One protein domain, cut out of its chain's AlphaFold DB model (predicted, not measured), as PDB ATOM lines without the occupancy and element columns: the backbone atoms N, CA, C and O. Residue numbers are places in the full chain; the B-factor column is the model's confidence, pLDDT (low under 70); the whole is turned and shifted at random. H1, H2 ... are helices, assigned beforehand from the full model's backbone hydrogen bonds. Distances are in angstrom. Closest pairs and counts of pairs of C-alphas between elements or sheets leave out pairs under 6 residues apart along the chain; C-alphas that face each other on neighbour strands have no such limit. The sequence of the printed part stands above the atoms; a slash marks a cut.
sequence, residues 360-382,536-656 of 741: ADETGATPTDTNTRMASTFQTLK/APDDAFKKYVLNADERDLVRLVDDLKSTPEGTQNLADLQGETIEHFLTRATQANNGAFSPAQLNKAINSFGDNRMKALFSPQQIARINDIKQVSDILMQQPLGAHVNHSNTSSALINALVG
ATOM      1  N   ALA A 360      23.902  38.750  13.958       89.06
ATOM      2  CA  ALA A 360      24.369  40.133  14.017       89.06
ATOM      3  C   ALA A 360      24.426  40.627  15.472       89.06
ATOM      4  O   ALA A 360      25.430  41.194  15.884       89.06
ATOM      5  N   ASP A 361      23.403  40.329  16.275       87.69
ATOM      6  CA  ASP A 361      23.356  40.712  17.692       87.69
ATOM      7  C   ASP A 361      24.472  40.020  18.507       87.69
ATOM      8  O   ASP A 361      25.086  40.625  19.385       87.69
ATOM      9  N   GLU A 362      24.782  38.756  18.188       91.06
ATOM     10  CA  GLU A 362      25.854  37.951  18.795       91.06
ATOM     11  C   GLU A 362      27.255  38.544  18.564       91.06
ATOM     12  O   GLU A 362      28.177  38.191  19.302       91.06
ATOM     13  N   THR A 363      27.450  39.444  17.587       91.50
ATOM     14  CA  THR A 363      28.745  40.133  17.436       91.50
ATOM     15  C   THR A 363      28.980  41.156  18.539       91.50
ATOM     16  O   THR A 363      30.130  41.505  18.787       91.50
ATOM     17  N   GLY A 364      27.921  41.626  19.208       92.81
ATOM     18  CA  GLY A 364      27.987  42.744  20.145       92.81
ATOM     19  C   GLY A 364      28.036  44.109  19.456       92.81
ATOM     20  O   GLY A 364      28.423  45.085  20.095       92.81
ATOM     21  N   ALA A 365      27.675  44.190  18.169       92.44
ATOM     22  CA  ALA A 365      27.597  45.455  17.447       92.44
ATOM     23  C   ALA A 365      26.651  46.442  18.144       92.44
ATOM     24  O   ALA A 365      25.565  46.092  18.613       92.44
ATOM     25  N   THR A 366      27.050  47.706  18.171       90.31
ATOM     26  CA  THR A 366      26.220  48.788  18.691       90.31
ATOM     27  C   THR A 366      24.974  48.974  17.815       90.31
ATOM     28  O   THR A 366      25.077  48.953  16.582       90.31
ATOM     29  N   PRO A 367      23.780  49.181  18.405       86.69
ATOM     30  CA  PRO A 367      22.533  49.367  17.660       86.69
ATOM     31  C   PRO A 367      22.430  50.803  17.117       86.69
ATOM     32  O   PRO A 367      21.590  51.598  17.541       86.69
ATOM     33  N   THR A 368      23.328  51.152  16.201       90.19
ATOM     34  CA  THR A 368      23.418  52.459  15.544       90.19
ATOM     35  C   THR A 368      23.609  52.286  14.037       90.19
ATOM     36  O   THR A 368      23.821  51.175  13.559       90.19
ATOM     37  N   ASP A 369      23.498  53.372  13.277       90.31
ATOM     38  CA  ASP A 369      23.645  53.336  11.824       90.31
ATOM     39  C   ASP A 369      25.104  53.133  11.372       90.31
ATOM     40  O   ASP A 369      26.063  53.443  12.090       90.31
ATOM     41  N   THR A 370      25.264  52.661  10.134       90.69
ATOM     42  CA  THR A 370      26.550  52.378   9.487       90.69
ATOM     43  C   THR A 370      27.518  53.562   9.518       90.69
ATOM     44  O   THR A 370      28.712  53.379   9.764       90.69
ATOM     45  N   ASN A 371      27.032  54.785   9.274       93.12
ATOM     46  CA  ASN A 371      27.881  55.975   9.239       93.12
ATOM     47  C   ASN A 371      28.417  56.287  10.641       93.12
ATOM     48  O   ASN A 371      29.601  56.597  10.780       93.12
ATOM     49  N   THR A 372      27.592  56.133  11.680       94.75
ATOM     50  CA  THR A 372      28.029  56.265  13.078       94.75
ATOM     51  C   THR A 372      29.076  55.209  13.451       94.75
ATOM     52  O   THR A 372      30.114  55.559  14.021       94.75
ATOM     53  N   ARG A 373      28.871  53.936  13.074       93.94
ATOM     54  CA  ARG A 373      29.852  52.848  13.293       93.94
ATOM     55  C   ARG A 373      31.193  53.146  12.604       93.94
ATOM     56  O   ARG A 373      32.262  52.987  13.201       93.94
ATOM     57  N   MET A 374      31.155  53.642  11.364       96.31
ATOM     58  CA  MET A 374      32.365  54.005  10.616       96.31
ATOM     59  C   MET A 374      33.057  55.258  11.152       96.31
ATOM     60  O   MET A 374      34.285  55.295  11.185       96.31
ATOM     61  N   ALA A 375      32.305  56.260  11.613       95.75
ATOM     62  CA  ALA A 375      32.873  57.438  12.263       95.75
ATOM     63  C   ALA A 375      33.643  57.051  13.534       95.75
ATOM     64  O   ALA A 375      34.776  57.492  13.726       95.75
ATOM     65  N   SER A 376      33.064  56.170  14.359       96.06
ATOM     66  CA  SER A 376      33.753  55.612  15.526       96.06
ATOM     67  C   SER A 376      34.999  54.822  15.116       96.06
ATOM     68  O   SER A 376      36.067  55.054  15.670       96.06
ATOM     69  N   THR A 377      34.908  53.991  14.073       96.69
ATOM     70  CA  THR A 377      36.056  53.232  13.546       96.69
ATOM     71  C   THR A 377      37.200  54.161  13.125       96.69
ATOM     72  O   THR A 377      38.354  53.928  13.479       96.69
ATOM     73  N   PHE A 378      36.903  55.242  12.397       97.25
ATOM     74  CA  PHE A 378      37.909  56.238  12.016       97.25
ATOM     75  C   PHE A 378      38.517  56.935  13.229       97.25
ATOM     76  O   PHE A 378      39.726  57.156  13.252       97.25
ATOM     77  N   GLN A 379      37.709  57.252  14.242       96.44
ATOM     78  CA  GLN A 379      38.212  57.855  15.470       96.44
ATOM     79  C   GLN A 379      39.181  56.921  16.201       96.44
ATOM     80  O   GLN A 379      40.255  57.356  16.608       96.44
ATOM     81  N   THR A 380      38.858  55.636  16.309       96.06
ATOM     82  CA  THR A 380      39.732  54.640  16.932       96.06
ATOM     83  C   THR A 380      41.030  54.451  16.146       96.06
ATOM     84  O   THR A 380      42.104  54.424  16.740       96.06
ATOM     85  N   LEU A 381      40.977  54.428  14.810       95.69
ATOM     86  CA  LEU A 381      42.191  54.394  13.984       95.69
ATOM     87  C   LEU A 381      43.090  55.619  14.225       95.69
ATOM     88  O   LEU A 381      44.305  55.471  14.355       95.69
ATOM     89  N   LYS A 382      42.505  56.822  14.341       95.06
ATOM     90  CA  LYS A 382      43.253  58.041  14.697       95.06
ATOM     91  C   LYS A 382      43.911  57.924  16.069       95.06
ATOM     92  O   LYS A 382      45.086  58.243  16.190       95.06
ATOM     93  N   ALA A 536      35.070  62.036   5.078       88.50
ATOM     94  CA  ALA A 536      33.743  61.694   5.562       88.50
ATOM     95  C   ALA A 536      33.569  60.161   5.654       88.50
ATOM     96  O   ALA A 536      34.075  59.435   4.790       88.50
ATOM     97  N   PRO A 537      32.857  59.659   6.681       87.00
ATOM     98  CA  PRO A 537      32.583  58.233   6.849       87.00
ATOM     99  C   PRO A 537      31.537  57.709   5.851       87.00
ATOM    100  O   PRO A 537      31.311  56.500   5.790       87.00
ATOM    101  N   ASP A 538      30.925  58.588   5.051       89.50
ATOM    102  CA  ASP A 538      30.016  58.204   3.975       89.50
ATOM    103  C   ASP A 538      30.694  57.219   3.017       89.50
ATOM    104  O   ASP A 538      31.842  57.397   2.605       89.50
ATOM    105  N   ASP A 539      29.989  56.134   2.689       91.50
ATOM    106  CA  ASP A 539      30.498  55.008   1.894       91.50
ATOM    107  C   ASP A 539      31.749  54.303   2.464       91.50
ATOM    108  O   ASP A 539      32.252  53.359   1.844       91.50
ATOM    109  N   ALA A 540      32.254  54.682   3.643       95.19
ATOM    110  CA  ALA A 540      33.491  54.130   4.189       95.19
ATOM    111  C   ALA A 540      33.378  52.622   4.432       95.19
ATOM    112  O   ALA A 540      34.281  51.876   4.059       95.19
ATOM    113  N   PHE A 541      32.245  52.151   4.956       96.75
ATOM    114  CA  PHE A 541      31.993  50.718   5.128       96.75
ATOM    115  C   PHE A 541      32.039  49.977   3.786       96.75
ATOM    116  O   PHE A 541      32.732  48.973   3.609       96.75
ATOM    117  N   LYS A 542      31.356  50.526   2.777       95.88
ATOM    118  CA  LYS A 542      31.337  49.960   1.429       95.88
ATOM    119  C   LYS A 542      32.736  49.915   0.816       95.88
ATOM    120  O   LYS A 542      33.074  48.938   0.154       95.88
ATOM    121  N   LYS A 543      33.542  50.957   1.007       96.81
ATOM    122  CA  LYS A 543      34.869  51.092   0.399       96.81
ATOM    123  C   LYS A 543      35.943  50.276   1.117       96.81
ATOM    124  O   LYS A 543      36.706  49.587   0.454       96.81
ATOM    125  N   TYR A 544      36.000  50.362   2.442       97.12
ATOM    126  CA  TYR A 544      37.088  49.812   3.255       97.12
ATOM    127  C   TYR A 544      36.756  48.461   3.901       97.12
ATOM    128  O   TYR A 544      37.651  47.836   4.460       97.12
ATOM    129  N   VAL A 545      35.510  47.985   3.795       97.00
ATOM    130  CA  VAL A 545      35.110  46.654   4.280       97.00
ATOM    131  C   VAL A 545      34.514  45.815   3.154       97.00
ATOM    132  O   VAL A 545      35.100  44.805   2.772       97.00
ATOM    133  N   LEU A 546      33.394  46.237   2.553       95.44
ATOM    134  CA  LEU A 546      32.697  45.408   1.554       95.44
ATOM    135  C   LEU A 546      33.474  45.236   0.244       95.44
ATOM    136  O   LEU A 546      33.436  44.161  -0.355       95.44
ATOM    137  N   ASN A 547      34.163  46.281  -0.216       94.81
ATOM    138  CA  ASN A 547      34.925  46.292  -1.471       94.81
ATOM    139  C   ASN A 547      36.439  46.391  -1.252       94.81
ATOM    140  O   ASN A 547      37.164  46.591  -2.220       94.81
ATOM    141  N   ALA A 548      36.913  46.268  -0.011       94.00
ATOM    142  CA  ALA A 548      38.343  46.276   0.256       94.00
ATOM    143  C   ALA A 548      39.018  45.039  -0.332       94.00
ATOM    144  O   ALA A 548      38.420  43.957  -0.373       94.00
ATOM    145  N   ASP A 549      40.279  45.202  -0.720       94.19
ATOM    146  CA  ASP A 549      41.175  44.080  -0.955       94.19
ATOM    147  C   ASP A 549      41.452  43.353   0.368       94.19
ATOM    148  O   ASP A 549      41.477  43.958   1.441       94.19
ATOM    149  N   GLU A 550      41.695  42.043   0.299       92.69
ATOM    150  CA  GLU A 550      41.942  41.203   1.479       92.69
ATOM    151  C   GLU A 550      43.036  41.770   2.387       92.69
ATOM    152  O   GLU A 550      42.838  41.904   3.592       92.69
ATOM    153  N   ARG A 551      44.180  42.137   1.800       94.62
ATOM    154  CA  ARG A 551      45.332  42.667   2.537       94.62
ATOM    155  C   ARG A 551      44.978  43.936   3.310       94.62
ATOM    156  O   ARG A 551      45.452  44.127   4.425       94.62
ATOM    157  N   ASP A 552      44.172  44.799   2.710       95.81
ATOM    158  CA  ASP A 552      43.828  46.090   3.293       95.81
ATOM    159  C   ASP A 552      42.793  45.912   4.416       95.81
ATOM    160  O   ASP A 552      42.905  46.560   5.456       95.81
ATOM    161  N   LEU A 553      41.860  44.963   4.268       96.31
ATOM    162  CA  LEU A 553      40.937  44.579   5.341       96.31
ATOM    163  C   LEU A 553      41.664  43.928   6.527       96.31
ATOM    164  O   LEU A 553      41.336  44.230   7.671       96.31
ATOM    165  N   VAL A 554      42.661  43.070   6.278       95.62
ATOM    166  CA  VAL A 554      43.495  42.490   7.349       95.62
ATOM    167  C   VAL A 554      44.188  43.595   8.142       95.62
ATOM    168  O   VAL A 554      44.092  43.609   9.363       95.62
ATOM    169  N   ARG A 555      44.802  44.568   7.458       95.25
ATOM    170  CA  ARG A 555      45.455  45.712   8.118       95.25
ATOM    171  C   ARG A 555      44.479  46.552   8.933       95.25
ATOM    172  O   ARG A 555      44.794  46.907  10.060       95.25
ATOM    173  N   LEU A 556      43.283  46.818   8.402       96.56
ATOM    174  CA  LEU A 556      42.220  47.486   9.157       96.56
ATOM    175  C   LEU A 556      41.885  46.721  10.445       96.56
ATOM    176  O   LEU A 556      41.829  47.315  11.517       96.56
ATOM    177  N   VAL A 557      41.676  45.408  10.353       96.50
ATOM    178  CA  VAL A 557      41.335  44.575  11.514       96.50
ATOM    179  C   VAL A 557      42.480  44.516  12.530       96.50
ATOM    180  O   VAL A 557      42.218  44.559  13.733       96.50
ATOM    181  N   ASP A 558      43.729  44.423  12.080       94.31
ATOM    182  CA  ASP A 558      44.902  44.375  12.959       94.31
ATOM    183  C   ASP A 558      45.108  45.702  13.703       94.31
ATOM    184  O   ASP A 558      45.297  45.692  14.924       94.31
ATOM    185  N   ASP A 559      44.959  46.837  13.014       93.12
ATOM    186  CA  ASP A 559      45.040  48.163  13.637       93.12
ATOM    187  C   ASP A 559      43.951  48.336  14.708       93.12
ATOM    188  O   ASP A 559      44.238  48.779  15.825       93.12
ATOM    189  N   LEU A 560      42.718  47.893  14.429       95.38
ATOM    190  CA  LEU A 560      41.631  47.907  15.414       95.38
ATOM    191  C   LEU A 560      41.936  47.013  16.624       95.38
ATOM    192  O   LEU A 560      41.783  47.454  17.759       95.38
ATOM    193  N   LYS A 561      42.427  45.785  16.423       93.00
ATOM    194  CA  LYS A 561      42.788  44.887  17.538       93.00
ATOM    195  C   LYS A 561      43.903  45.442  18.421       93.00
ATOM    196  O   LYS A 561      43.951  45.120  19.605       93.00
ATOM    197  N   SER A 562      44.803  46.240  17.852       89.06
ATOM    198  CA  SER A 562      45.905  46.860  18.593       89.06
ATOM    199  C   SER A 562      45.497  48.114  19.380       89.06
ATOM    200  O   SER A 562      46.290  48.616  20.175       89.06
ATOM    201  N   THR A 563      44.263  48.598  19.201       90.44
ATOM    202  CA  THR A 563      43.770  49.839  19.811       90.44
ATOM    203  C   THR A 563      42.746  49.542  20.920       90.44
ATOM    204  O   THR A 563      41.862  48.711  20.705       90.44
ATOM    205  N   PRO A 564      42.789  50.218  22.091       84.06
ATOM    206  CA  PRO A 564      41.912  49.918  23.233       84.06
ATOM    207  C   PRO A 564      40.405  49.853  22.924       84.06
ATOM    208  O   PRO A 564      39.714  48.982  23.445       84.06
ATOM    209  N   GLU A 565      39.892  50.730  22.054       85.19
ATOM    210  CA  GLU A 565      38.468  50.772  21.668       85.19
ATOM    211  C   GLU A 565      38.133  49.856  20.475       85.19
ATOM    212  O   GLU A 565      36.967  49.543  20.225       85.19
ATOM    213  N   GLY A 566      39.138  49.347  19.757       91.56
ATOM    214  CA  GLY A 566      38.919  48.710  18.459       91.56
ATOM    215  C   GLY A 566      38.304  47.314  18.515       91.56
ATOM    216  O   GLY A 566      37.832  46.820  17.493       91.56
ATOM    217  N   THR A 567      38.200  46.700  19.700       94.31
ATOM    218  CA  THR A 567      37.399  45.474  19.876       94.31
ATOM    219  C   THR A 567      35.919  45.735  19.586       94.31
ATOM    220  O   THR A 567      35.283  44.932  18.903       94.31
ATOM    221  N   GLN A 568      35.377  46.872  20.041       95.25
ATOM    222  CA  GLN A 568      33.983  47.230  19.774       95.25
ATOM    223  C   GLN A 568      33.780  47.595  18.301       95.25
ATOM    224  O   GLN A 568      32.817  47.146  17.688       95.25
ATOM    225  N   ASN A 569      34.711  48.331  17.689       96.56
ATOM    226  CA  ASN A 569      34.606  48.636  16.261       96.56
ATOM    227  C   ASN A 569      34.692  47.374  15.401       96.56
ATOM    228  O   ASN A 569      33.970  47.261  14.420       96.56
ATOM    229  N   LEU A 570      35.513  46.389  15.779       97.38
ATOM    230  CA  LEU A 570      35.531  45.101  15.089       97.38
ATOM    231  C   LEU A 570      34.169  44.394  15.181       97.38
ATOM    232  O   LEU A 570      33.683  43.890  14.168       97.38
ATOM    233  N   ALA A 571      33.539  44.393  16.358       96.31
ATOM    234  CA  ALA A 571      32.181  43.878  16.543       96.31
ATOM    235  C   ALA A 571      31.150  44.623  15.677       96.31
ATOM    236  O   ALA A 571      30.301  43.979  15.055       96.31
ATOM    237  N   ASP A 572      31.261  45.952  15.579       96.06
ATOM    238  CA  ASP A 572      30.413  46.796  14.731       96.06
ATOM    239  C   ASP A 572      30.581  46.452  13.243       96.06
ATOM    240  O   ASP A 572      29.588  46.267  12.539       96.06
ATOM    241  N   LEU A 573      31.822  46.299  12.756       97.62
ATOM    242  CA  LEU A 573      32.098  45.915  11.365       97.62
ATOM    243  C   LEU A 573      31.579  44.507  11.040       97.62
ATOM    244  O   LEU A 573      31.070  44.268   9.939       97.62
ATOM    245  N   GLN A 574      31.700  43.568  11.984       97.88
ATOM    246  CA  GLN A 574      31.158  42.215  11.859       97.88
ATOM    247  C   GLN A 574      29.626  42.234  11.771       97.88
ATOM    248  O   GLN A 574      29.067  41.619  10.859       97.88
ATOM    249  N   GLY A 575      28.964  42.957  12.680       95.75
ATOM    250  CA  GLY A 575      27.505  43.083  12.715       95.75
ATOM    251  C   GLY A 575      26.964  43.733  11.446       95.75
ATOM    252  O   GLY A 575      26.117  43.149  10.774       95.75
ATOM    253  N   GLU A 576      27.550  44.857  11.032       95.69
ATOM    254  CA  GLU A 576      27.196  45.558   9.792       95.69
ATOM    255  C   GLU A 576      27.366  44.667   8.547       95.69
ATOM    256  O   GLU A 576      26.556  44.694   7.620       95.69
ATOM    257  N   THR A 577      28.399  43.819   8.513       97.50
ATOM    258  CA  THR A 577      28.610  42.881   7.398       97.50
ATOM    259  C   THR A 577      27.518  41.810   7.344       97.50
ATOM    260  O   THR A 577      27.020  41.487   6.261       97.50
ATOM    261  N   ILE A 578      27.094  41.287   8.498       95.75
ATOM    262  CA  ILE A 578      25.982  40.330   8.582       95.75
ATOM    263  C   ILE A 578      24.657  41.007   8.200       95.75
ATOM    264  O   ILE A 578      23.888  40.453   7.408       95.75
ATOM    265  N   GLU A 579      24.411  42.223   8.690       91.75
ATOM    266  CA  GLU A 579      23.246  43.042   8.332       91.75
ATOM    267  C   GLU A 579      23.213  43.349   6.826       91.75
ATOM    268  O   GLU A 579      22.148  43.286   6.201       91.75
ATOM    269  N   HIS A 580      24.370  43.586   6.195       93.44
ATOM    270  CA  HIS A 580      24.474  43.737   4.744       93.44
ATOM    271  C   HIS A 580      24.028  42.468   4.010       93.44
ATOM    272  O   HIS A 580      23.260  42.542   3.045       93.44
ATOM    273  N   PHE A 581      24.477  41.293   4.460       93.25
ATOM    274  CA  PHE A 581      24.062  40.014   3.877       93.25
ATOM    275  C   PHE A 581      22.555  39.797   4.007       93.25
ATOM    276  O   PHE A 581      21.904  39.428   3.023       93.25
ATOM    277  N   LEU A 582      21.988  40.086   5.182       87.62
ATOM    278  CA  LEU A 582      20.550  39.990   5.424       87.62
ATOM    279  C   LEU A 582      19.769  40.971   4.543       87.62
ATOM    280  O   LEU A 582      18.810  40.579   3.883       87.62
ATOM    281  N   THR A 583      20.222  42.217   4.443       88.12
ATOM    282  CA  THR A 583      19.612  43.243   3.588       88.12
ATOM    283  C   THR A 583      19.591  42.809   2.120       88.12
ATOM    284  O   THR A 583      18.568  42.907   1.440       88.12
ATOM    285  N   ARG A 584      20.691  42.244   1.609       89.12
ATOM    286  CA  ARG A 584      20.732  41.686   0.246       89.12
ATOM    287  C   ARG A 584      19.768  40.518   0.066       89.12
ATOM    288  O   ARG A 584      19.164  40.392  -1.000       89.12
ATOM    289  N   ALA A 585      19.608  39.685   1.091       85.06
ATOM    290  CA  ALA A 585      18.697  38.549   1.064       85.06
ATOM    291  C   ALA A 585      17.225  38.970   0.934       85.06
ATOM    292  O   ALA A 585      16.428  38.195   0.412       85.06
ATOM    293  N   THR A 586      16.853  40.172   1.373       79.88
ATOM    294  CA  THR A 586      15.448  40.610   1.471       79.88
ATOM    295  C   THR A 586      15.047  41.639   0.411       79.88
ATOM    296  O   THR A 586      13.877  41.709   0.032       79.88
ATOM    297  N   GLN A 587      16.009  42.384  -0.146       76.69
ATOM    298  CA  GLN A 587      15.762  43.441  -1.138       76.69
ATOM    299  C   GLN A 587      15.117  42.957  -2.449       76.69
ATOM    300  O   GLN A 587      14.319  43.677  -3.041       76.69
ATOM    301  N   ALA A 588      15.453  41.759  -2.936       60.69
ATOM    302  CA  ALA A 588      15.104  41.349  -4.302       60.69
ATOM    303  C   ALA A 588      13.688  40.760  -4.472       60.69
ATOM    304  O   ALA A 588      13.275  40.522  -5.604       60.69
ATOM    305  N   ASN A 589      12.967  40.464  -3.385       58.56
ATOM    306  CA  ASN A 589      11.749  39.646  -3.437       58.56
ATOM    307  C   ASN A 589      10.573  40.298  -2.689       58.56
ATOM    308  O   ASN A 589       9.927  39.649  -1.871       58.56
ATOM    309  N   ASN A 590      10.327  41.596  -2.911       59.72
ATOM    310  CA  ASN A 590       9.295  42.379  -2.207       59.72
ATOM    311  C   ASN A 590       9.389  42.259  -0.674       59.72
ATOM    312  O   ASN A 590       8.378  42.131   0.013       59.72
ATOM    313  N   GLY A 591      10.613  42.241  -0.138       62.94
ATOM    314  CA  GLY A 591      10.854  42.056   1.290       62.94
ATOM    315  C   GLY A 591      10.777  40.605   1.761       62.94
ATOM    316  O   GLY A 591      10.879  40.376   2.955       62.94
ATOM    317  N   ALA A 592      10.612  39.609   0.887       70.19
ATOM    318  CA  ALA A 592      10.731  38.211   1.281       70.19
ATOM    319  C   ALA A 592      12.192  37.733   1.271       70.19
ATOM    320  O   ALA A 592      12.982  38.092   0.399       70.19
ATOM    321  N   PHE A 593      12.553  36.879   2.227       80.31
ATOM    322  CA  PHE A 593      13.908  36.344   2.332       80.31
ATOM    323  C   PHE A 593      14.263  35.435   1.137       80.31
ATOM    324  O   PHE A 593      13.481  34.571   0.738       80.31
ATOM    325  N   SER A 594      15.464  35.609   0.580       84.19
ATOM    326  CA  SER A 594      15.998  34.851  -0.553       84.19
ATOM    327  C   SER A 594      17.368  34.242  -0.221       84.19
ATOM    328  O   SER A 594      18.374  34.961  -0.209       84.19
ATOM    329  N   PRO A 595      17.458  32.906  -0.048       84.12
ATOM    330  CA  PRO A 595      18.739  32.224   0.155       84.12
ATOM    331  C   PRO A 595      19.705  32.417  -1.016       84.12
ATOM    332  O   PRO A 595      20.912  32.498  -0.827       84.12
ATOM    333  N   ALA A 596      19.193  32.539  -2.244       85.62
ATOM    334  CA  ALA A 596      20.033  32.745  -3.419       85.62
ATOM    335  C   ALA A 596      20.751  34.106  -3.384       85.62
ATOM    336  O   ALA A 596      21.938  34.180  -3.704       85.62
ATOM    337  N   GLN A 597      20.056  35.172  -2.974       88.31
ATOM    338  CA  GLN A 597      20.667  36.499  -2.844       88.31
ATOM    339  C   GLN A 597      21.594  36.583  -1.634       88.31
ATOM    340  O   GLN A 597      22.666  37.172  -1.744       88.31
ATOM    341  N   LEU A 598      21.234  35.929  -0.525       89.62
ATOM    342  CA  LEU A 598      22.125  35.758   0.620       89.62
ATOM    343  C   LEU A 598      23.438  35.086   0.199       89.62
ATOM    344  O   LEU A 598      24.518  35.629   0.417       89.62
ATOM    345  N   ASN A 599      23.345  33.928  -0.463       89.69
ATOM    346  CA  ASN A 599      24.503  33.184  -0.951       89.69
ATOM    347  C   ASN A 599      25.341  34.034  -1.906       89.69
ATOM    348  O   ASN A 599      26.564  34.026  -1.819       89.69
ATOM    349  N   LYS A 600      24.702  34.806  -2.793       92.81
ATOM    350  CA  LYS A 600      25.405  35.739  -3.677       92.81
ATOM    351  C   LYS A 600      26.145  36.820  -2.889       92.81
ATOM    352  O   LYS A 600      27.285  37.108  -3.233       92.81
ATOM    353  N   ALA A 601      25.532  37.391  -1.853       92.31
ATOM    354  CA  ALA A 601      26.149  38.414  -1.015       92.31
ATOM    355  C   ALA A 601      27.370  37.863  -0.260       92.31
ATOM    356  O   ALA A 601      28.460  38.420  -0.391       92.31
ATOM    357  N   ILE A 602      27.220  36.720   0.416       93.25
ATOM    358  CA  ILE A 602      28.313  36.036   1.127       93.25
ATOM    359  C   ILE A 602      29.444  35.670   0.155       93.25
ATOM    360  O   ILE A 602      30.602  36.005   0.390       93.25
ATOM    361  N   ASN A 603      29.117  35.054  -0.986       93.12
ATOM    362  CA  ASN A 603      30.117  34.664  -1.984       93.12
ATOM    363  C   ASN A 603      30.817  35.880  -2.605       93.12
ATOM    364  O   ASN A 603      32.006  35.812  -2.902       93.12
ATOM    365  N   SER A 604      30.098  36.992  -2.807       92.88
ATOM    366  CA  SER A 604      30.690  38.231  -3.323       92.88
ATOM    367  C   SER A 604      31.642  38.883  -2.325       92.88
ATOM    368  O   SER A 604      32.589  39.547  -2.741       92.88
ATOM    369  N   PHE A 605      31.433  38.665  -1.024       94.62
ATOM    370  CA  PHE A 605      32.382  39.066   0.006       94.62
ATOM    371  C   PHE A 605      33.623  38.161  -0.014       94.62
ATOM    372  O   PHE A 605      34.744  38.658  -0.034       94.62
ATOM    373  N   GLY A 606      33.445  36.850  -0.161       93.38
ATOM    374  CA  GLY A 606      34.535  35.908  -0.432       93.38
ATOM    375  C   GLY A 606      35.295  35.436   0.813       93.38
ATOM    376  O   GLY A 606      35.423  36.141   1.815       93.38
ATOM    377  N   ASP A 607      35.822  34.213   0.735       92.25
ATOM    378  CA  ASP A 607      36.314  33.443   1.891       92.25
ATOM    379  C   ASP A 607      37.477  34.094   2.636       92.25
ATOM    380  O   ASP A 607      37.579  34.008   3.859       92.25
ATOM    381  N   ASN A 608      38.379  34.736   1.906       92.75
ATOM    382  CA  ASN A 608      39.556  35.348   2.496       92.75
ATOM    383  C   ASN A 608      39.200  36.582   3.337       92.75
ATOM    384  O   ASN A 608      39.674  36.731   4.461       92.75
ATOM    385  N   ARG A 609      38.277  37.416   2.845       95.44
ATOM    386  CA  ARG A 609      37.754  38.558   3.608       95.44
ATOM    387  C   ARG A 609      36.891  38.105   4.777       95.44
ATOM    388  O   ARG A 609      36.977  38.693   5.850       95.44
ATOM    389  N   MET A 610      36.147  37.002   4.618       95.88
ATOM    390  CA  MET A 610      35.471  36.350   5.747       95.88
ATOM    391  C   MET A 610      36.466  35.977   6.851       95.88
ATOM    392  O   MET A 610      36.206  36.278   8.008       95.88
ATOM    393  N   LYS A 611      37.613  35.372   6.511       95.25
ATOM    394  CA  LYS A 611      38.662  34.988   7.479       95.25
ATOM    395  C   LYS A 611      39.401  36.174   8.095       95.25
ATOM    396  O   LYS A 611      39.879  36.053   9.217       95.25
ATOM    397  N   ALA A 612      39.511  37.285   7.371       93.38
ATOM    398  CA  ALA A 612      40.089  38.512   7.905       93.38
ATOM    399  C   ALA A 612      39.184  39.124   8.986       93.38
ATOM    400  O   ALA A 612      39.666  39.516  10.046       93.38
ATOM    401  N   LEU A 613      37.872  39.176   8.727       96.00
ATOM    402  CA  LEU A 613      36.917  39.874   9.585       96.00
ATOM    403  C   LEU A 613      36.345  39.003  10.713       96.00
ATOM    404  O   LEU A 613      36.145  39.497  11.820       96.00
ATOM    405  N   PHE A 614      36.080  37.723  10.455       95.81
ATOM    406  CA  PHE A 614      35.388  36.819  11.375       95.81
ATOM    407  C   PHE A 614      36.309  35.714  11.894       95.81
ATOM    408  O   PHE A 614      37.159  35.179  11.181       95.81
ATOM    409  N   SER A 615      36.079  35.296  13.138       90.31
ATOM    410  CA  SER A 615      36.716  34.099  13.695       90.31
ATOM    411  C   SER A 615      36.242  32.822  12.982       90.31
ATOM    412  O   SER A 615      35.125  32.778  12.453       90.31
ATOM    413  N   PRO A 616      37.022  31.723  13.015       90.19
ATOM    414  CA  PRO A 616      36.592  30.437  12.460       90.19
ATOM    415  C   PRO A 616      35.244  29.950  13.013       90.19
ATOM    416  O   PRO A 616      34.451  29.354  12.286       90.19
ATOM    417  N   GLN A 617      34.966  30.228  14.289       87.88
ATOM    418  CA  GLN A 617      33.715  29.877  14.956       87.88
ATOM    419  C   GLN A 617      32.537  30.694  14.410       87.88
ATOM    420  O   GLN A 617      31.484  30.125  14.129       87.88
ATOM    421  N   GLN A 618      32.722  32.001  14.197       91.12
ATOM    422  CA  GLN A 618      31.710  32.860  13.574       91.12
ATOM    423  C   GLN A 618      31.450  32.448  12.121       91.12
ATOM    424  O   GLN A 618      30.296  32.329  11.720       91.12
ATOM    425  N   ILE A 619      32.494  32.134  11.347       91.00
ATOM    426  CA  ILE A 619      32.345  31.630   9.970       91.00
ATOM    427  C   ILE A 619      31.564  30.313   9.951       91.00
ATOM    428  O   ILE A 619      30.671  30.142   9.123       91.00
ATOM    429  N   ALA A 620      31.861  29.386  10.868       87.06
ATOM    430  CA  ALA A 620      31.101  28.145  10.995       87.06
ATOM    431  C   ALA A 620      29.621  28.427  11.291       87.06
ATOM    432  O   ALA A 620      28.751  27.857  10.640       87.06
ATOM    433  N   ARG A 621      29.325  29.372  12.192       89.00
ATOM    434  CA  ARG A 621      27.951  29.770  12.521       89.00
ATOM    435  C   ARG A 621      27.210  30.402  11.335       89.00
ATOM    436  O   ARG A 621      26.060  30.045  11.082       89.00
ATOM    437  N   ILE A 622      27.874  31.286  10.588       91.75
ATOM    438  CA  ILE A 622      27.369  31.887   9.341       91.75
ATOM    439  C   ILE A 622      27.042  30.785   8.324       91.75
ATOM    440  O   ILE A 622      25.956  30.779   7.741       91.75
ATOM    441  N   ASN A 623      27.942  29.815   8.151       90.31
ATOM    442  CA  ASN A 623      27.745  28.689   7.239       90.31
ATOM    443  C   ASN A 623      26.606  27.757   7.677       90.31
ATOM    444  O   ASN A 623      25.826  27.333   6.823       90.31
ATOM    445  N   ASP A 624      26.461  27.484   8.974       89.56
ATOM    446  CA  ASP A 624      25.362  26.673   9.507       89.56
ATOM    447  C   ASP A 624      24.008  27.315   9.176       89.56
ATOM    448  O   ASP A 624      23.130  26.674   8.594       89.56
ATOM    449  N   ILE A 625      23.839  28.605   9.487       90.12
ATOM    450  CA  ILE A 625      22.577  29.326   9.254       90.12
ATOM    451  C   ILE A 625      22.311  29.488   7.746       90.12
ATOM    452  O   ILE A 625      21.165  29.360   7.294       90.12
ATOM    453  N   LYS A 626      23.356  29.686   6.936       90.56
ATOM    454  CA  LYS A 626      23.275  29.654   5.468       90.56
ATOM    455  C   LYS A 626      22.735  28.307   4.967       90.56
ATOM    456  O   LYS A 626      21.783  28.281   4.191       90.56
ATOM    457  N   GLN A 627      23.287  27.189   5.434       90.00
ATOM    458  CA  GLN A 627      22.851  25.848   5.028       90.00
ATOM    459  C   GLN A 627      21.424  25.533   5.492       90.00
ATOM    460  O   GLN A 627      20.638  24.975   4.728       90.00
ATOM    461  N   VAL A 628      21.051  25.947   6.705       90.69
ATOM    462  CA  VAL A 628      19.664  25.898   7.194       90.69
ATOM    463  C   VAL A 628      18.728  26.643   6.236       90.69
ATOM    464  O   VAL A 628      17.686  26.110   5.851       90.69
ATOM    465  N   SER A 629      19.119  27.844   5.803       89.06
ATOM    466  CA  SER A 629      18.346  28.652   4.851       89.06
ATOM    467  C   SER A 629      18.165  27.927   3.509       89.06
ATOM    468  O   SER A 629      17.053  27.869   2.973       89.06
ATOM    469  N   ASP A 630      19.232  27.309   2.994       86.81
ATOM    470  CA  ASP A 630      19.216  26.540   1.743       86.81
ATOM    471  C   ASP A 630      18.303  25.302   1.836       86.81
ATOM    472  O   ASP A 630      17.524  25.029   0.918       86.81
ATOM    473  N   ILE A 631      18.340  24.567   2.953       86.12
ATOM    474  CA  ILE A 631      17.505  23.375   3.176       86.12
ATOM    475  C   ILE A 631      16.016  23.732   3.172       86.12
ATOM    476  O   ILE A 631      15.209  23.034   2.552       86.12
ATOM    477  N   LEU A 632      15.646  24.812   3.858       84.75
ATOM    478  CA  LEU A 632      14.245  25.154   4.100       84.75
ATOM    479  C   LEU A 632      13.576  25.817   2.894       84.75
ATOM    480  O   LEU A 632      12.375  25.626   2.671       84.75
ATOM    481  N   MET A 633      14.327  26.602   2.125       81.56
ATOM    482  CA  MET A 633      13.743  27.511   1.137       81.56
ATOM    483  C   MET A 633      14.178  27.225  -0.299       81.56
ATOM    484  O   MET A 633      13.416  27.524  -1.218       81.56
ATOM    485  N   GLN A 634      15.352  26.630  -0.526       82.88
ATOM    486  CA  GLN A 634      15.798  26.345  -1.887       82.88
ATOM    487  C   GLN A 634      15.074  25.117  -2.442       82.88
ATOM    488  O   GLN A 634      15.097  24.038  -1.855       82.88
ATOM    489  N   GLN A 635      14.462  25.269  -3.611       77.50
ATOM    490  CA  GLN A 635      13.799  24.174  -4.307       77.50
ATOM    491  C   GLN A 635      14.824  23.131  -4.797       77.50
ATOM    492  O   GLN A 635      15.819  23.511  -5.423       77.50
ATOM    493  N   PRO A 636      14.608  21.825  -4.547       70.81
ATOM    494  CA  PRO A 636      15.458  20.777  -5.097       70.81
ATOM    495  C   PRO A 636      15.282  20.664  -6.619       70.81
ATOM    496  O   PRO A 636      14.204  20.905  -7.167       70.81
ATOM    497  N   LEU A 637      16.356  20.280  -7.315       66.12
ATOM    498  CA  LEU A 637      16.355  20.108  -8.770       66.12
ATOM    499  C   LEU A 637      15.309  19.067  -9.202       66.12
ATOM    500  O   LEU A 637      15.265  17.970  -8.651       66.12
ATOM    501  N   GLY A 638      14.495  19.400 -10.208       46.41
ATOM    502  CA  GLY A 638      13.439  18.521 -10.730       46.41
ATOM    503  C   GLY A 638      12.089  18.632 -10.015       46.41
ATOM    504  O   GLY A 638      11.161  17.906 -10.361       46.41
ATOM    505  N   ALA A 639      11.949  19.525  -9.027       46.38
ATOM    506  CA  ALA A 639      10.642  19.830  -8.456       46.38
ATOM    507  C   ALA A 639       9.915  20.799  -9.393       46.38
ATOM    508  O   ALA A 639      10.525  21.749  -9.881       46.38
ATOM    509  N   HIS A 640       8.617  20.602  -9.599       51.75
ATOM    510  CA  HIS A 640       7.767  21.516 -10.358       51.75
ATOM    511  C   HIS A 640       6.656  21.998  -9.426       51.75
ATOM    512  O   HIS A 640       5.762  21.228  -9.091       51.75
ATOM    513  N   VAL A 641       6.747  23.244  -8.957       53.50
ATOM    514  CA  VAL A 641       5.715  23.868  -8.119       53.50
ATOM    515  C   VAL A 641       5.010  24.946  -8.926       53.50
ATOM    516  O   VAL A 641       5.645  25.670  -9.692       53.50
ATOM    517  N   ASN A 642       3.696  25.062  -8.767       43.28
ATOM    518  CA  ASN A 642       2.967  26.173  -9.363       43.28
ATOM    519  C   ASN A 642       3.210  27.438  -8.507       43.28
ATOM    520  O   ASN A 642       3.128  27.388  -7.283       43.28
ATOM    521  N   HIS A 643       3.551  28.575  -9.099       50.97
ATOM    522  CA  HIS A 643       3.892  29.789  -8.348       50.97
ATOM    523  C   HIS A 643       2.741  30.791  -8.424       50.97
ATOM    524  O   HIS A 643       2.787  31.762  -9.173       50.97
ATOM    525  N   SER A 644       1.677  30.551  -7.660       35.75
ATOM    526  CA  SER A 644       0.560  31.492  -7.547       35.75
ATOM    527  C   SER A 644       0.141  31.594  -6.077       35.75
ATOM    528  O   SER A 644      -0.183  30.577  -5.470       35.75
ATOM    529  N   ASN A 645       0.176  32.814  -5.521       38.91
ATOM    530  CA  ASN A 645      -0.356  33.241  -4.208       38.91
ATOM    531  C   ASN A 645       0.481  33.114  -2.911       38.91
ATOM    532  O   ASN A 645      -0.088  33.198  -1.828       38.91
ATOM    533  N   THR A 646       1.815  33.056  -2.940       47.66
ATOM    534  CA  THR A 646       2.626  33.180  -1.699       47.66
ATOM    535  C   THR A 646       3.550  34.392  -1.737       47.66
ATOM    536  O   THR A 646       4.721  34.257  -2.087       47.66
ATOM    537  N   SER A 647       3.044  35.589  -1.407       39.62
ATOM    538  CA  SER A 647       3.893  36.799  -1.346       39.62
ATOM    539  C   SER A 647       3.511  37.886  -0.326       39.62
ATOM    540  O   SER A 647       4.241  38.862  -0.234       39.62
ATOM    541  N   SER A 648       2.442  37.775   0.472       36.38
ATOM    542  CA  SER A 648       1.930  38.948   1.223       36.38
ATOM    543  C   SER A 648       2.053  38.921   2.755       36.38
ATOM    544  O   SER A 648       1.910  39.971   3.370       36.38
ATOM    545  N   ALA A 649       2.363  37.791   3.402       41.25
ATOM    546  CA  ALA A 649       2.428  37.726   4.875       41.25
ATOM    547  C   ALA A 649       3.829  37.975   5.476       41.25
ATOM    548  O   ALA A 649       3.939  38.330   6.645       41.25
ATOM    549  N   LEU A 650       4.903  37.825   4.690       40.59
ATOM    550  CA  LEU A 650       6.282  37.834   5.208       40.59
ATOM    551  C   LEU A 650       6.847  39.241   5.481       40.59
ATOM    552  O   LEU A 650       7.850  39.387   6.173       40.59
ATOM    553  N   ILE A 651       6.193  40.278   4.951       41.84
ATOM    554  CA  ILE A 651       6.688  41.658   4.985       41.84
ATOM    555  C   ILE A 651       6.683  42.209   6.421       41.84
ATOM    556  O   ILE A 651       7.636  42.861   6.830       41.84
ATOM    557  N   ASN A 652       5.672  41.887   7.236       33.75
ATOM    558  CA  ASN A 652       5.507  42.511   8.555       33.75
ATOM    559  C   ASN A 652       6.396  41.914   9.657       33.75
ATOM    560  O   ASN A 652       6.729  42.627  10.595       33.75
ATOM    561  N   ALA A 653       6.815  40.650   9.557       40.75
ATOM    562  CA  ALA A 653       7.757  40.060  10.517       40.75
ATOM    563  C   ALA A 653       9.202  40.500  10.228       40.75
ATOM    564  O   ALA A 653       9.968  40.777  11.146       40.75
ATOM    565  N   LEU A 654       9.557  40.647   8.950       38.03
ATOM    566  CA  LEU A 654      10.893  41.084   8.546       38.03
ATOM    567  C   LEU A 654      11.092  42.599   8.708       38.03
ATOM    568  O   LEU A 654      12.189  43.055   9.020       38.03
ATOM    569  N   VAL A 655      10.013  43.376   8.575       41.88
ATOM    570  CA  VAL A 655       9.988  44.816   8.881       41.88
ATOM    571  C   VAL A 655       9.720  45.098  10.370       41.88
ATOM    572  O   VAL A 655      10.144  46.129  10.876       41.88
ATOM    573  N   GLY A 656       9.057  44.193  11.100       37.94
ATOM    574  CA  GLY A 656       8.548  44.456  12.455       37.94
ATOM    575  C   GLY A 656       9.311  43.841  13.634       37.94
ATOM    576  O   GLY A 656       9.006  44.200  14.768       37.94
TER     577      GLY A 656
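Overview. This is residues 360 to 382 and 536 to 656 of the 741 residues of an uncharacterized protein of Psychrobacter sp (UniProt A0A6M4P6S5). One long helix, H4, runs through the core of an elongated helical body; H1 and H3 pack on its first part, and H5 folds back along its last part as a hairpin, with H7 packed on H5. H2 and H6 fill in among these helices, while residues 635 to 645 stick out as a loop beyond the body, and H8 follows at the end of the printed part. The printed part has 144 residues with eight named helices, H1 to H8 in order, and no named strand; its class is all helix, with packing mostly crossed, but only just. It is only just compact, close to loose, with a radius of gyration of the C-alphas of 17.1 A and spans of 57 by 28 by 24 A.

Arrangement. H1, residues 370 to 382, touches H4, residues 566 to 587, at a shallow tilt of 26 degrees, opposite ways; the closest C-alphas, those of Thr 377 and Asn 569, are 5.5 A apart. H2, residues 540 to 546, touches H1 with residues 370 to 374 of H1 alone, about perpendicular at 82 degrees; the closest C-alphas, of Met 374 and Phe 541, are 6.4 A apart. H3, residues 550 to 561, touches H6, residues 607 to 613, at a shallow tilt of 21 degrees, the same way, closest at the C-alphas of Val 554 and Ala 612, 5.3 A. H4 is the hub, touching H1, H2, H3, H5 and H6. H5, residues 595 to 605, forms a helical hairpin with H4 at a steep tilt of 41 degrees, opposite ways, closest at the C-alphas of Ala 585 and Leu 598, 4.4 A. H7, residues 616 to 633, touches H5 at a shallow tilt of 28 degrees, opposite ways, closest at the C-alphas of Pro 595 and Ser 629, 5.9 A. H7 and H4 are apart. H8, residues 651 to 656, touches no helix. Every O i to N i+4 pair is within hydrogen-bond range in H1, H3, H4, H5, H6, H7 and H8; in H2 it is 2 of 3.

Along the chain. H1 begins at C-alpha 370, (26.550, 52.378, 9.487), and measures 18.4 A from first to last C-alpha. H4, the longest helix, measures 30.8 A from C-alpha 566 at (38.919, 48.710, 18.459), and H7 measures 25.7 A. H8 ends at C-alpha 656, (8.548, 44.456, 12.455).

Size, cuts and confidence. The C-alphas of Lys 382 and His 640, the two farthest apart, are 56.8 A apart. Residues 383 to 535 are not printed, and C-alphas 382 and 536 are 13.7 A apart across this cut. The link from H7 to H8, 17 residues, is long. The mean pLDDT of the printed part is 84.0; residues 588 to 591 and 637 to 656 are under 70.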